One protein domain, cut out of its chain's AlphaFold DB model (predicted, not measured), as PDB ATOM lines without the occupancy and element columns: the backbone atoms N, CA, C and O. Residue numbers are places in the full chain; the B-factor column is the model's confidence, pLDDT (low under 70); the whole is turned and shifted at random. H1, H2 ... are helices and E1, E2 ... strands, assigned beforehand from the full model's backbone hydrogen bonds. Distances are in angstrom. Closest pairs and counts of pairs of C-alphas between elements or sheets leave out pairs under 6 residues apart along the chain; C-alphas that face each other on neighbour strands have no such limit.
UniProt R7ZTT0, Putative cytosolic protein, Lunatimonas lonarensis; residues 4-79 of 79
ATOM      1  N   GLY A   4      20.859  17.908  25.485       93.81
ATOM      2  CA  GLY A   4      21.559  16.687  25.098       93.81
ATOM      3  C   GLY A   4      22.846  16.513  25.896       93.81
ATOM      4  O   GLY A   4      23.649  17.442  25.969       93.81
ATOM      5  N   VAL A   5      23.044  15.332  26.472       94.31
ATOM      6  CA  VAL A   5      24.307  14.902  27.077       94.31
ATOM      7  C   VAL A   5      24.934  13.880  26.137       94.31
ATOM      8  O   VAL A   5      24.322  12.871  25.806       94.31
ATOM      9  N   VAL A   6      26.145  14.172  25.668       93.38
ATOM     10  CA  VAL A   6      26.750  13.493  24.511       93.38
ATOM     11  C   VAL A   6      27.252  12.076  24.830       93.38
ATOM     12  O   VAL A   6      27.380  11.259  23.919       93.38
ATOM     13  N   TYR A   7      27.522  11.775  26.102       92.06
ATOM     14  CA  TYR A   7      28.098  10.509  26.561       92.06
ATOM     15  C   TYR A   7      27.616  10.143  27.972       92.06
ATOM     16  O   TYR A   7      27.130  11.009  28.704       92.06
ATOM     17  N   GLY A   8      27.814   8.878  28.346       91.19
ATOM     18  CA  GLY A   8      27.459   8.320  29.655       91.19
ATOM     19  C   GLY A   8      26.041   7.759  29.713       91.19
ATOM     20  O   GLY A   8      25.330   7.738  28.707       91.19
ATOM     21  N   GLU A   9      25.649   7.319  30.905       90.88
ATOM     22  CA  GLU A   9      24.334   6.738  31.199       90.88
ATOM     23  C   GLU A   9      23.497   7.619  32.143       90.88
ATOM     24  O   GLU A   9      23.990   8.540  32.807       90.88
ATOM     25  N   SER A  10      22.193   7.345  32.220       86.56
ATOM     26  CA  SER A  10      21.254   8.144  33.025       86.56
ATOM     27  C   SER A  10      21.548   8.107  34.527       86.56
ATOM     28  O   SER A  10      21.288   9.076  35.250       86.56
ATOM     29  N   GLU A  11      22.132   7.014  34.998       89.12
ATOM     30  CA  GLU A  11      22.528   6.795  36.384       89.12
ATOM     31  C   GLU A  11      23.753   7.639  36.771       89.12
ATOM     32  O   GLU A  11      23.920   7.997  37.939       89.12
ATOM     33  N   GLU A  12      24.579   8.015  35.793       89.19
ATOM     34  CA  GLU A  12      25.858   8.704  35.993       89.19
ATOM     35  C   GLU A  12      25.718  10.232  36.007       89.19
ATOM     36  O   GLU A  12      26.667  10.955  36.325       89.19
ATOM     37  N   ILE A  13      24.533  10.764  35.682       90.19
ATOM     38  CA  ILE A  13      24.377  12.212  35.540       90.19
ATOM     39  C   ILE A  13      24.500  12.934  36.881       90.19
ATOM     40  O   ILE A  13      24.082  12.457  37.941       90.19
ATOM     41  N   SER A  14      25.017  14.159  36.840       90.50
ATOM     42  CA  SER A  14      25.112  14.995  38.034       90.50
ATOM     43  C   SER A  14      23.738  15.489  38.511       90.50
ATOM     44  O   SER A  14      22.759  15.566  37.762       90.50
ATOM     45  N   SER A  15      23.667  15.900  39.780       91.12
ATOM     46  CA  SER A  15      22.457  16.502  40.361       91.12
ATOM     47  C   SER A  15      21.989  17.756  39.609       91.12
ATOM     48  O   SER A  15      20.793  18.048  39.586       91.12
ATOM     49  N   HIS A  16      22.904  18.473  38.951       92.31
ATOM     50  CA  HIS A  16      22.581  19.641  38.136       92.31
ATOM     51  C   HIS A  16      21.713  19.275  36.928       92.31
ATOM     52  O   HIS A  16      20.677  19.907  36.722       92.31
ATOM     53  N   TYR A  17      22.079  18.228  36.182       89.94
ATOM     54  CA  TYR A  17      21.293  17.771  35.034       89.94
ATOM     55  C   TYR A  17      19.959  17.159  35.460       89.94
ATOM     56  O   TYR A  17      18.944  17.447  34.830       89.94
ATOM     57  N   ARG A  18      19.910  16.439  36.593       88.88
ATOM     58  CA  ARG A  18      18.629  15.997  37.181       88.88
ATOM     59  C   ARG A  18      17.684  17.169  37.440       88.88
ATOM     60  O   ARG A  18      16.510  17.102  37.096       88.88
ATOM     61  N   ARG A  19      18.196  18.268  38.006       93.19
ATOM     62  CA  ARG A  19      17.382  19.462  38.275       93.19
ATOM     63  C   ARG A  19      16.876  20.121  36.991       93.19
ATOM     64  O   ARG A  19      15.740  20.583  36.967       93.19
ATOM     65  N   ILE A  20      17.695  20.153  35.939       92.88
ATOM     66  CA  ILE A  20      17.296  20.666  34.619       92.88
ATOM     67  C   ILE A  20      16.208  19.779  33.995       92.88
ATOM     68  O   ILE A  20      15.265  20.316  33.415       92.88
ATOM     69  N   GLY A  21      16.285  18.460  34.207       90.06
ATOM     70  CA  GLY A  21      15.290  17.462  33.792       90.06
ATOM     71  C   GLY A  21      13.855  17.769  34.228       90.06
ATOM     72  O   GLY A  21      12.910  17.410  33.534       90.06
ATOM     73  N   ASN A  22      13.686  18.503  35.331       92.44
ATOM     74  CA  ASN A  22      12.370  18.925  35.816       92.44
ATOM     75  C   ASN A  22      11.718  20.013  34.946       92.44
ATOM     76  O   ASN A  22      10.518  20.244  35.053       92.44
ATOM     77  N   THR A  23      12.503  20.737  34.143       94.31
ATOM     78  CA  THR A  23      12.034  21.863  33.312       94.31
ATOM     79  C   THR A  23      12.154  21.562  31.821       94.31
ATOM     80  O   THR A  23      11.286  21.948  31.042       94.31
ATOM     81  N   TYR A  24      13.215  20.863  31.417       93.81
ATOM     82  CA  TYR A  24      13.467  20.487  30.031       93.81
ATOM     83  C   TYR A  24      13.883  19.019  29.955       93.81
ATOM     84  O   TYR A  24      14.647  18.577  30.811       93.81
ATOM     85  N   PRO A  25      13.463  18.273  28.919       94.06
ATOM     86  CA  PRO A  25      13.937  16.913  28.713       94.06
ATOM     87  C   PRO A  25      15.464  16.880  28.605       94.06
ATOM     88  O   PRO A  25      16.048  17.616  27.801       94.06
ATOM     89  N   VAL A  26      16.082  16.014  29.407       95.25
ATOM     90  CA  VAL A  26      17.508  15.697  29.344       95.25
ATOM     91  C   VAL A  26      17.637  14.323  28.701       95.25
ATOM     92  O   VAL A  26      17.030  13.367  29.173       95.25
ATOM     93  N   ILE A  27      18.371  14.247  27.596       95.25
ATOM     94  CA  ILE A  27      18.533  13.030  26.795       95.25
ATOM     95  C   ILE A  27      20.023  12.733  26.720       95.25
ATOM     96  O   ILE A  27      20.802  13.647  26.454       95.25
ATOM     97  N   ILE A  28      20.422  11.495  26.998       95.31
ATOM     98  CA  ILE A  28      21.809  11.158  27.331       95.31
ATOM     99  C   ILE A  28      22.315  10.035  26.425       95.31
ATOM    100  O   ILE A  28      21.549   9.139  26.068       95.31
ATOM    101  N   GLY A  29      23.593  10.107  26.048       94.69
ATOM    102  CA  GLY A  29      24.339   9.022  25.412       94.69
ATOM    103  C   GLY A  29      23.616   8.437  24.201       94.69
ATOM    104  O   GLY A  29      23.250   9.164  23.270       94.69
ATOM    105  N   LYS A  30      23.380   7.121  24.231       95.31
ATOM    106  CA  LYS A  30      22.718   6.378  23.150       95.31
ATOM    107  C   LYS A  30      21.387   7.001  22.728       95.31
ATOM    108  O   LYS A  30      21.164   7.207  21.537       95.31
ATOM    109  N   ASP A  31      20.532   7.362  23.681       94.81
ATOM    110  CA  ASP A  31      19.204   7.912  23.391       94.81
ATOM    111  C   ASP A  31      19.275   9.280  22.711       94.81
ATOM    112  O   ASP A  31      18.431   9.615  21.874       94.81
ATOM    113  N   PHE A  32      20.279  10.090  23.061       95.62
ATOM    114  CA  PHE A  32      20.503  11.381  22.417       95.62
ATOM    115  C   PHE A  32      20.875  11.181  20.949       95.62
ATOM    116  O   PHE A  32      20.263  11.779  20.059       95.62
ATOM    117  N   TRP A  33      21.833  10.292  20.695       96.31
ATOM    118  CA  TRP A  33      22.324  10.019  19.352       96.31
ATOM    119  C   TRP A  33      21.308   9.297  18.477       96.31
ATOM    120  O   TRP A  33      21.169   9.661  17.309       96.31
ATOM    121  N   HIS A  34      20.534   8.359  19.023       96.75
ATOM    122  CA  HIS A  34      19.440   7.730  18.290       96.75
ATOM    123  C   HIS A  34      18.409   8.790  17.877       96.75
ATOM    124  O   HIS A  34      18.061   8.886  16.704       96.75
ATOM    125  N   ARG A  35      17.983   9.690  18.771       94.75
ATOM    126  CA  ARG A  35      17.024  10.747  18.392       94.75
ATOM    127  C   ARG A  35      17.572  11.742  17.369       94.75
ATOM    128  O   ARG A  35      16.788  12.314  16.617       94.75
ATOM    129  N   LEU A  36      18.886  11.965  17.352       94.81
ATOM    130  CA  LEU A  36      19.529  12.874  16.404       94.81
ATOM    131  C   LEU A  36      19.755  12.232  15.026       94.81
ATOM    132  O   LEU A  36      19.618  12.907  14.009       94.81
ATOM    133  N   THR A  37      20.115  10.948  14.988       95.75
ATOM    134  CA  THR A  37      20.589  10.260  13.772       95.75
ATOM    135  C   THR A  37      19.604   9.235  13.212       95.75
ATOM    136  O   THR A  37      19.720   8.847  12.051       95.75
ATOM    137  N   GLY A  38      18.648   8.777  14.021       96.38
ATOM    138  CA  GLY A  38      17.740   7.674  13.702       96.38
ATOM    139  C   GLY A  38      18.390   6.287  13.734       96.38
ATOM    140  O   GLY A  38      17.775   5.334  13.268       96.38
ATOM    141  N   LYS A  39      19.627   6.163  14.232       95.75
ATOM    142  CA  LYS A  39      20.386   4.907  14.260       95.75
ATOM    143  C   LYS A  39      20.659   4.464  15.695       95.75
ATOM    144  O   LYS A  39      21.262   5.215  16.459       95.75
ATOM    145  N   ASP A  40      20.274   3.234  16.029       93.81
ATOM    146  CA  ASP A  40      20.494   2.651  17.358       93.81
ATOM    147  C   ASP A  40      21.980   2.450  17.689       93.81
ATOM    148  O   ASP A  40      22.393   2.693  18.822       93.81
ATOM    149  N   ASP A  41      22.790   2.059  16.704       95.81
ATOM    150  CA  ASP A  41      24.184   1.658  16.940       95.81
ATOM    151  C   ASP A  41      25.193   2.803  16.786       95.81
ATOM    152  O   ASP A  41      26.359   2.658  17.145       95.81
ATOM    153  N   PHE A  42      24.748   3.983  16.339       96.25
ATOM    154  CA  PHE A  42      25.634   5.118  16.054       96.25
ATOM    155  C   PHE A  42      26.478   5.544  17.260       96.25
ATOM    156  O   PHE A  42      27.636   5.919  17.111       96.25
ATOM    157  N   TYR A  43      25.905   5.503  18.467       95.94
ATOM    158  CA  TYR A  43      26.643   5.856  19.680       95.94
ATOM    159  C   TYR A  43      27.837   4.925  19.917       95.94
ATOM    160  O   TYR A  43      28.905   5.400  20.295       95.94
ATOM    161  N   PHE A  44      27.676   3.628  19.655       95.12
ATOM    162  CA  PHE A  44      28.753   2.651  19.804       95.12
ATOM    163  C   PHE A  44      29.774   2.772  18.673       95.12
ATOM    164  O   PHE A  44      30.962   2.842  18.959       95.12
ATOM    165  N   GLU A  45      29.324   2.946  17.424       95.31
ATOM    166  CA  GLU A  45      30.215   3.225  16.284       95.31
ATOM    167  C   GLU A  45      31.098   4.460  16.536       95.31
ATOM    168  O   GLU A  45      32.280   4.475  16.193       95.31
ATOM    169  N   LEU A  46      30.540   5.500  17.167       93.75
ATOM    170  CA  LEU A  46      31.281   6.702  17.541       93.75
ATOM    171  C   LEU A  46      32.345   6.416  18.609       93.75
ATOM    172  O   LEU A  46      33.462   6.920  18.502       93.75
ATOM    173  N   ILE A  47      32.004   5.635  19.639       92.69
ATOM    174  CA  ILE A  47      32.952   5.229  20.687       92.69
ATOM    175  C   ILE A  47      34.091   4.413  20.076       92.69
ATOM    176  O   ILE A  47      35.253   4.702  20.361       92.69
ATOM    177  N   ASP A  48      33.766   3.448  19.220       93.56
ATOM    178  CA  ASP A  48      34.742   2.571  18.575       93.56
ATOM    179  C   ASP A  48      35.702   3.376  17.693       93.56
ATOM    180  O   ASP A  48      36.917   3.272  17.856       93.56
ATOM    181  N   ALA A  49      35.182   4.275  16.850       92.75
ATOM    182  CA  ALA A  49      36.007   5.135  16.001       92.75
ATOM    183  C   ALA A  49      36.952   6.044  16.811       92.75
ATOM    184  O   ALA A  49      38.104   6.256  16.427       92.75
ATOM    185  N   ILE A  50      36.493   6.583  17.948       89.81
ATOM    186  CA  ILE A  50      37.350   7.370  18.851       89.81
ATOM    187  C   ILE A  50      38.411   6.473  19.508       89.81
ATOM    188  O   ILE A  50      39.565   6.887  19.641       89.81
ATOM    189  N   GLY A  51      38.036   5.258  19.912       89.62
ATOM    190  CA  GLY A  51      38.933   4.274  20.514       89.62
ATOM    191  C   GLY A  51      40.052   3.835  19.570       89.62
ATOM    192  O   GLY A  51      41.209   3.786  19.984       89.62
ATOM    193  N   GLU A  52      39.735   3.590  18.299       90.56
ATOM    194  CA  GLU A  52      40.718   3.249  17.264       90.56
ATOM    195  C   GLU A  52      41.772   4.347  17.103       90.56
ATOM    196  O   GLU A  52      42.969   4.072  17.186       90.56
ATOM    197  N   VAL A  53      41.348   5.610  16.984       87.50
ATOM    198  CA  VAL A  53      42.276   6.747  16.880       87.50
ATOM    199  C   VAL A  53      43.114   6.903  18.153       87.50
ATOM    200  O   VAL A  53      44.295   7.239  18.084       87.50
ATOM    201  N   ALA A  54      42.543   6.641  19.331       83.06
ATOM    202  CA  ALA A  54      43.282   6.726  20.587       83.06
ATOM    203  C   ALA A  54      44.426   5.699  20.677       83.06
ATOM    204  O   ALA A  54      45.460   6.005  21.271       83.06
ATOM    205  N   LEU A  55      44.279   4.516  20.067       80.38
ATOM    206  CA  LEU A  55      45.343   3.506  19.998       80.38
ATOM    207  C   LEU A  55      46.510   3.937  19.097       80.38
ATOM    208  O   LEU A  55      47.643   3.516  19.325       80.38
ATOM    209  N   GLU A  56      46.254   4.783  18.099       78.56
ATOM    210  CA  GLU A  56      47.293   5.314  17.208       78.56
ATOM    211  C   GLU A  56      48.136   6.420  17.869       78.56
ATOM    212  O   GLU A  56      49.264   6.690  17.448       78.56
ATOM    213  N   VAL A  57      47.622   7.054  18.928       79.69
ATOM    214  CA  VAL A  57      48.294   8.160  19.618       79.69
ATOM    215  C   VAL A  57      49.116   7.643  20.804       79.69
ATOM    216  O   VAL A  57      48.617   7.473  21.916       79.69
ATOM    217  N   ASP A  58      50.428   7.474  20.606       78.50
ATOM    218  CA  ASP A  58      51.372   7.220  21.705       78.50
ATOM    219  C   ASP A  58      51.611   8.490  22.549       78.50
ATOM    220  O   ASP A  58      52.538   9.275  22.321       78.50
ATOM    221  N   GLY A  59      50.755   8.696  23.553       82.94
ATOM    222  CA  GLY A  59      50.850   9.810  24.500       82.94
ATOM    223  C   GLY A  59      51.965   9.679  25.546       82.94
ATOM    224  O   GLY A  59      52.228  10.642  26.273       82.94
ATOM    225  N   SER A  60      52.643   8.527  25.640       88.25
ATOM    226  CA  SER A  60      53.607   8.247  26.717       88.25
ATOM    227  C   SER A  60      54.763   9.250  26.743       88.25
ATOM    228  O   SER A  60      55.126   9.758  27.806       88.25
ATOM    229  N   LYS A  61      55.273   9.629  25.565       88.94
ATOM    230  CA  LYS A  61      56.356  10.613  25.417       88.94
ATOM    231  C   LYS A  61      55.961  11.993  25.924       88.94
ATOM    232  O   LYS A  61      56.764  12.661  26.571       88.94
ATOM    233  N   VAL A  62      54.730  12.422  25.643       91.62
ATOM    234  CA  VAL A  62      54.217  13.726  26.087       91.62
ATOM    235  C   VAL A  62      54.078  13.740  27.607       91.62
ATOM    236  O   VAL A  62      54.486  14.705  28.256       91.62
ATOM    237  N   VAL A  63      53.564  12.652  28.184       93.69
ATOM    238  CA  VAL A  63      53.445  12.495  29.637       93.69
ATOM    239  C   VAL A  63      54.823  12.512  30.299       93.69
ATOM    240  O   VAL A  63      55.041  13.296  31.220       93.69
ATOM    241  N   GLU A  64      55.777  11.718  29.809       95.88
ATOM    242  CA  GLU A  64      57.130  11.664  30.373       95.88
ATOM    243  C   GLU A  64      57.843  13.019  30.279       95.88
ATOM    244  O   GLU A  64      58.469  13.466  31.243       95.88
ATOM    245  N   GLN A  65      57.714  13.705  29.141       96.06
ATOM    246  CA  GLN A  65      58.274  15.039  28.963       96.06
ATOM    247  C   GLN A  65      57.659  16.035  29.951       96.06
ATOM    248  O   GLN A  65      58.388  16.807  30.570       96.06
ATOM    249  N   THR A  66      56.342  15.981  30.146       95.81
ATOM    250  CA  THR A  66      55.635  16.849  31.097       95.81
ATOM    251  C   THR A  66      56.105  16.589  32.529       95.81
ATOM    252  O   THR A  66      56.401  17.536  33.252       95.81
ATOM    253  N   ILE A  67      56.257  15.320  32.928       96.75
ATOM    254  CA  ILE A  67      56.784  14.941  34.250       96.75
ATOM    255  C   ILE A  67      58.190  15.512  34.457       96.75
ATOM    256  O   ILE A  67      58.457  16.106  35.500       96.75
ATOM    257  N   LYS A  68      59.083  15.361  33.470       96.69
ATOM    258  CA  LYS A  68      60.453  15.893  33.548       96.69
ATOM    259  C   LYS A  68      60.455  17.412  33.683       96.69
ATOM    260  O   LYS A  68      61.151  17.933  34.550       96.69
ATOM    261  N   THR A  69      59.665  18.106  32.867       97.31
ATOM    262  CA  THR A  69      59.554  19.570  32.915       97.31
ATOM    263  C   THR A  69      59.046  20.039  34.278       97.31
ATOM    264  O   THR A  69      59.699  20.860  34.917       97.31
ATOM    265  N   LEU A  70      57.959  19.450  34.785       96.81
ATOM    266  CA  LEU A  70      57.406  19.799  36.097       96.81
ATOM    267  C   LEU A  70      58.387  19.506  37.242       96.81
ATOM    268  O   LEU A  70      58.487  20.290  38.183       96.81
ATOM    269  N   ALA A  71      59.133  18.401  37.174       96.50
ATOM    270  CA  ALA A  71      60.135  18.073  38.184       96.50
ATOM    271  C   ALA A  71      61.262  19.119  38.241       96.50
ATOM    272  O   ALA A  71      61.668  19.515  39.333       96.50
ATOM    273  N   VAL A  72      61.738  19.593  37.083       96.69
ATOM    274  CA  VAL A  72      62.741  20.670  37.004       96.69
ATOM    275  C   VAL A  72      62.187  21.966  37.592       96.69
ATOM    276  O   VAL A  72      62.830  22.552  38.461       96.69
ATOM    277  N   GLU A  73      60.973  22.366  37.204       96.12
ATOM    278  CA  GLU A  73      60.326  23.583  37.716       96.12
ATOM    279  C   GLU A  73      60.165  23.565  39.242       96.12
ATOM    280  O   GLU A  73      60.394  24.573  39.910       96.12
ATOM    281  N   ILE A  74      59.803  22.416  39.823       96.62
ATOM    282  CA  ILE A  74      59.693  22.259  41.280       96.62
ATOM    283  C   ILE A  74      61.066  22.433  41.942       96.62
ATOM    284  O   ILE A  74      61.181  23.162  42.925       96.62
ATOM    285  N   VAL A  75      62.119  21.805  41.411       95.75
ATOM    286  CA  VAL A  75      63.476  21.930  41.971       95.75
ATOM    287  C   VAL A  75      63.988  23.369  41.891       95.75
ATOM    288  O   VAL A  75      64.645  23.828  42.820       95.75
ATOM    289  N   GLU A  76      63.696  24.090  40.811       93.69
ATOM    290  CA  GLU A  76      64.087  25.495  40.657       93.69
ATOM    291  C   GLU A  76      63.294  26.434  41.571       93.69
ATOM    292  O   GLU A  76      63.864  27.371  42.123       93.69
ATOM    293  N   LYS A  77      61.997  26.174  41.770       91.88
ATOM    294  CA  LYS A  77      61.110  27.022  42.579       91.88
ATOM    295  C   LYS A  77      61.334  26.897  44.087       91.88
ATOM    296  O   LYS A  77      61.019  27.833  44.818       91.88
ATOM    297  N   TYR A  78      61.822  25.747  44.550       86.31
ATOM    298  CA  TYR A  78      62.059  25.465  45.972       86.31
ATOM    299  C   TYR A  78      63.554  25.342  46.332       86.31
ATOM    300  O   TYR A  78      63.883  24.806  47.392       86.31
ATOM    301  N   LYS A  79      64.446  25.831  45.462       58.69
ATOM    302  CA  LYS A  79      65.853  26.127  45.777       58.69
ATOM    303  C   LYS A  79      65.984  27.479  46.470       58.69
ATOM    304  O   LYS A  79      66.882  27.579  47.334       58.69
TER     305      LYS A  79
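AT A GLANCE: This is residues 4 to 79 of the 79 residues of the protein "Putative cytosolic protein" of Lunatimonas lonarensis (UniProt R7ZTT0). A small head of loops, strand E1 and short helices H1 and H2 sends out a long arm, made by H3 and then H4, which follow each other with a corner at residues 57 to 59. The arm stands free from residue 48 to residue 79 and makes most of the length. The printed part has 76 residues, with four named helices and one named strand in the order H1, E1, H2, H3, H4; the class is mostly helix. It is extended, with a radius of gyration of the C-alphas of 20.1 A, and flat, spanning 57 by 33 by 17 A.

HOW THE PARTS SIT: Start at residues 4 to 5, which pair in parallel with residues 27 to 28 of E1, residues 26 to 28; E1 pairs with no named strand. Look next at H1, residues 15 to 21: its closest C-alpha to E1 is that of Tyr 17, 7.1 A from that of Val 26. E1 and H2, residues 29 to 37, meet only through their link. Further on, H3, residues 42 to 56, touches H2 with residues 42 to 44 alone; their closest C-alphas, of Lys 30 and Tyr 43, are 5.3 A apart. They run opposite ways at a steep tilt of 69 degrees, only just short of about perpendicular. H4, residues 60 to 77, is apart from H3. In H1, H2, H3 and H4 every O i to N i+4 pair is within hydrogen-bond range.

IN THESE COORDINATES: Find C-alpha 15 at (22.457, 16.502, 40.361), where H1 begins. E1 covers residues 26 to 28 and H2 residues 29 to 37, 12.3 A long. H3 runs 21.7 A from C-alpha 42 at (25.634, 5.118, 16.054), and H4 runs 25.7 A to C-alpha 77 at (61.110, 27.022, 42.579).

THE WHOLE: Look for the two C-alphas farthest apart at Gly 38 and Lys 79, 60.7 A. The printed part has no cut, and the four links between named elements are tight. Mean pLDDT of the printed part is 91.9; residue 79 alone is under 70.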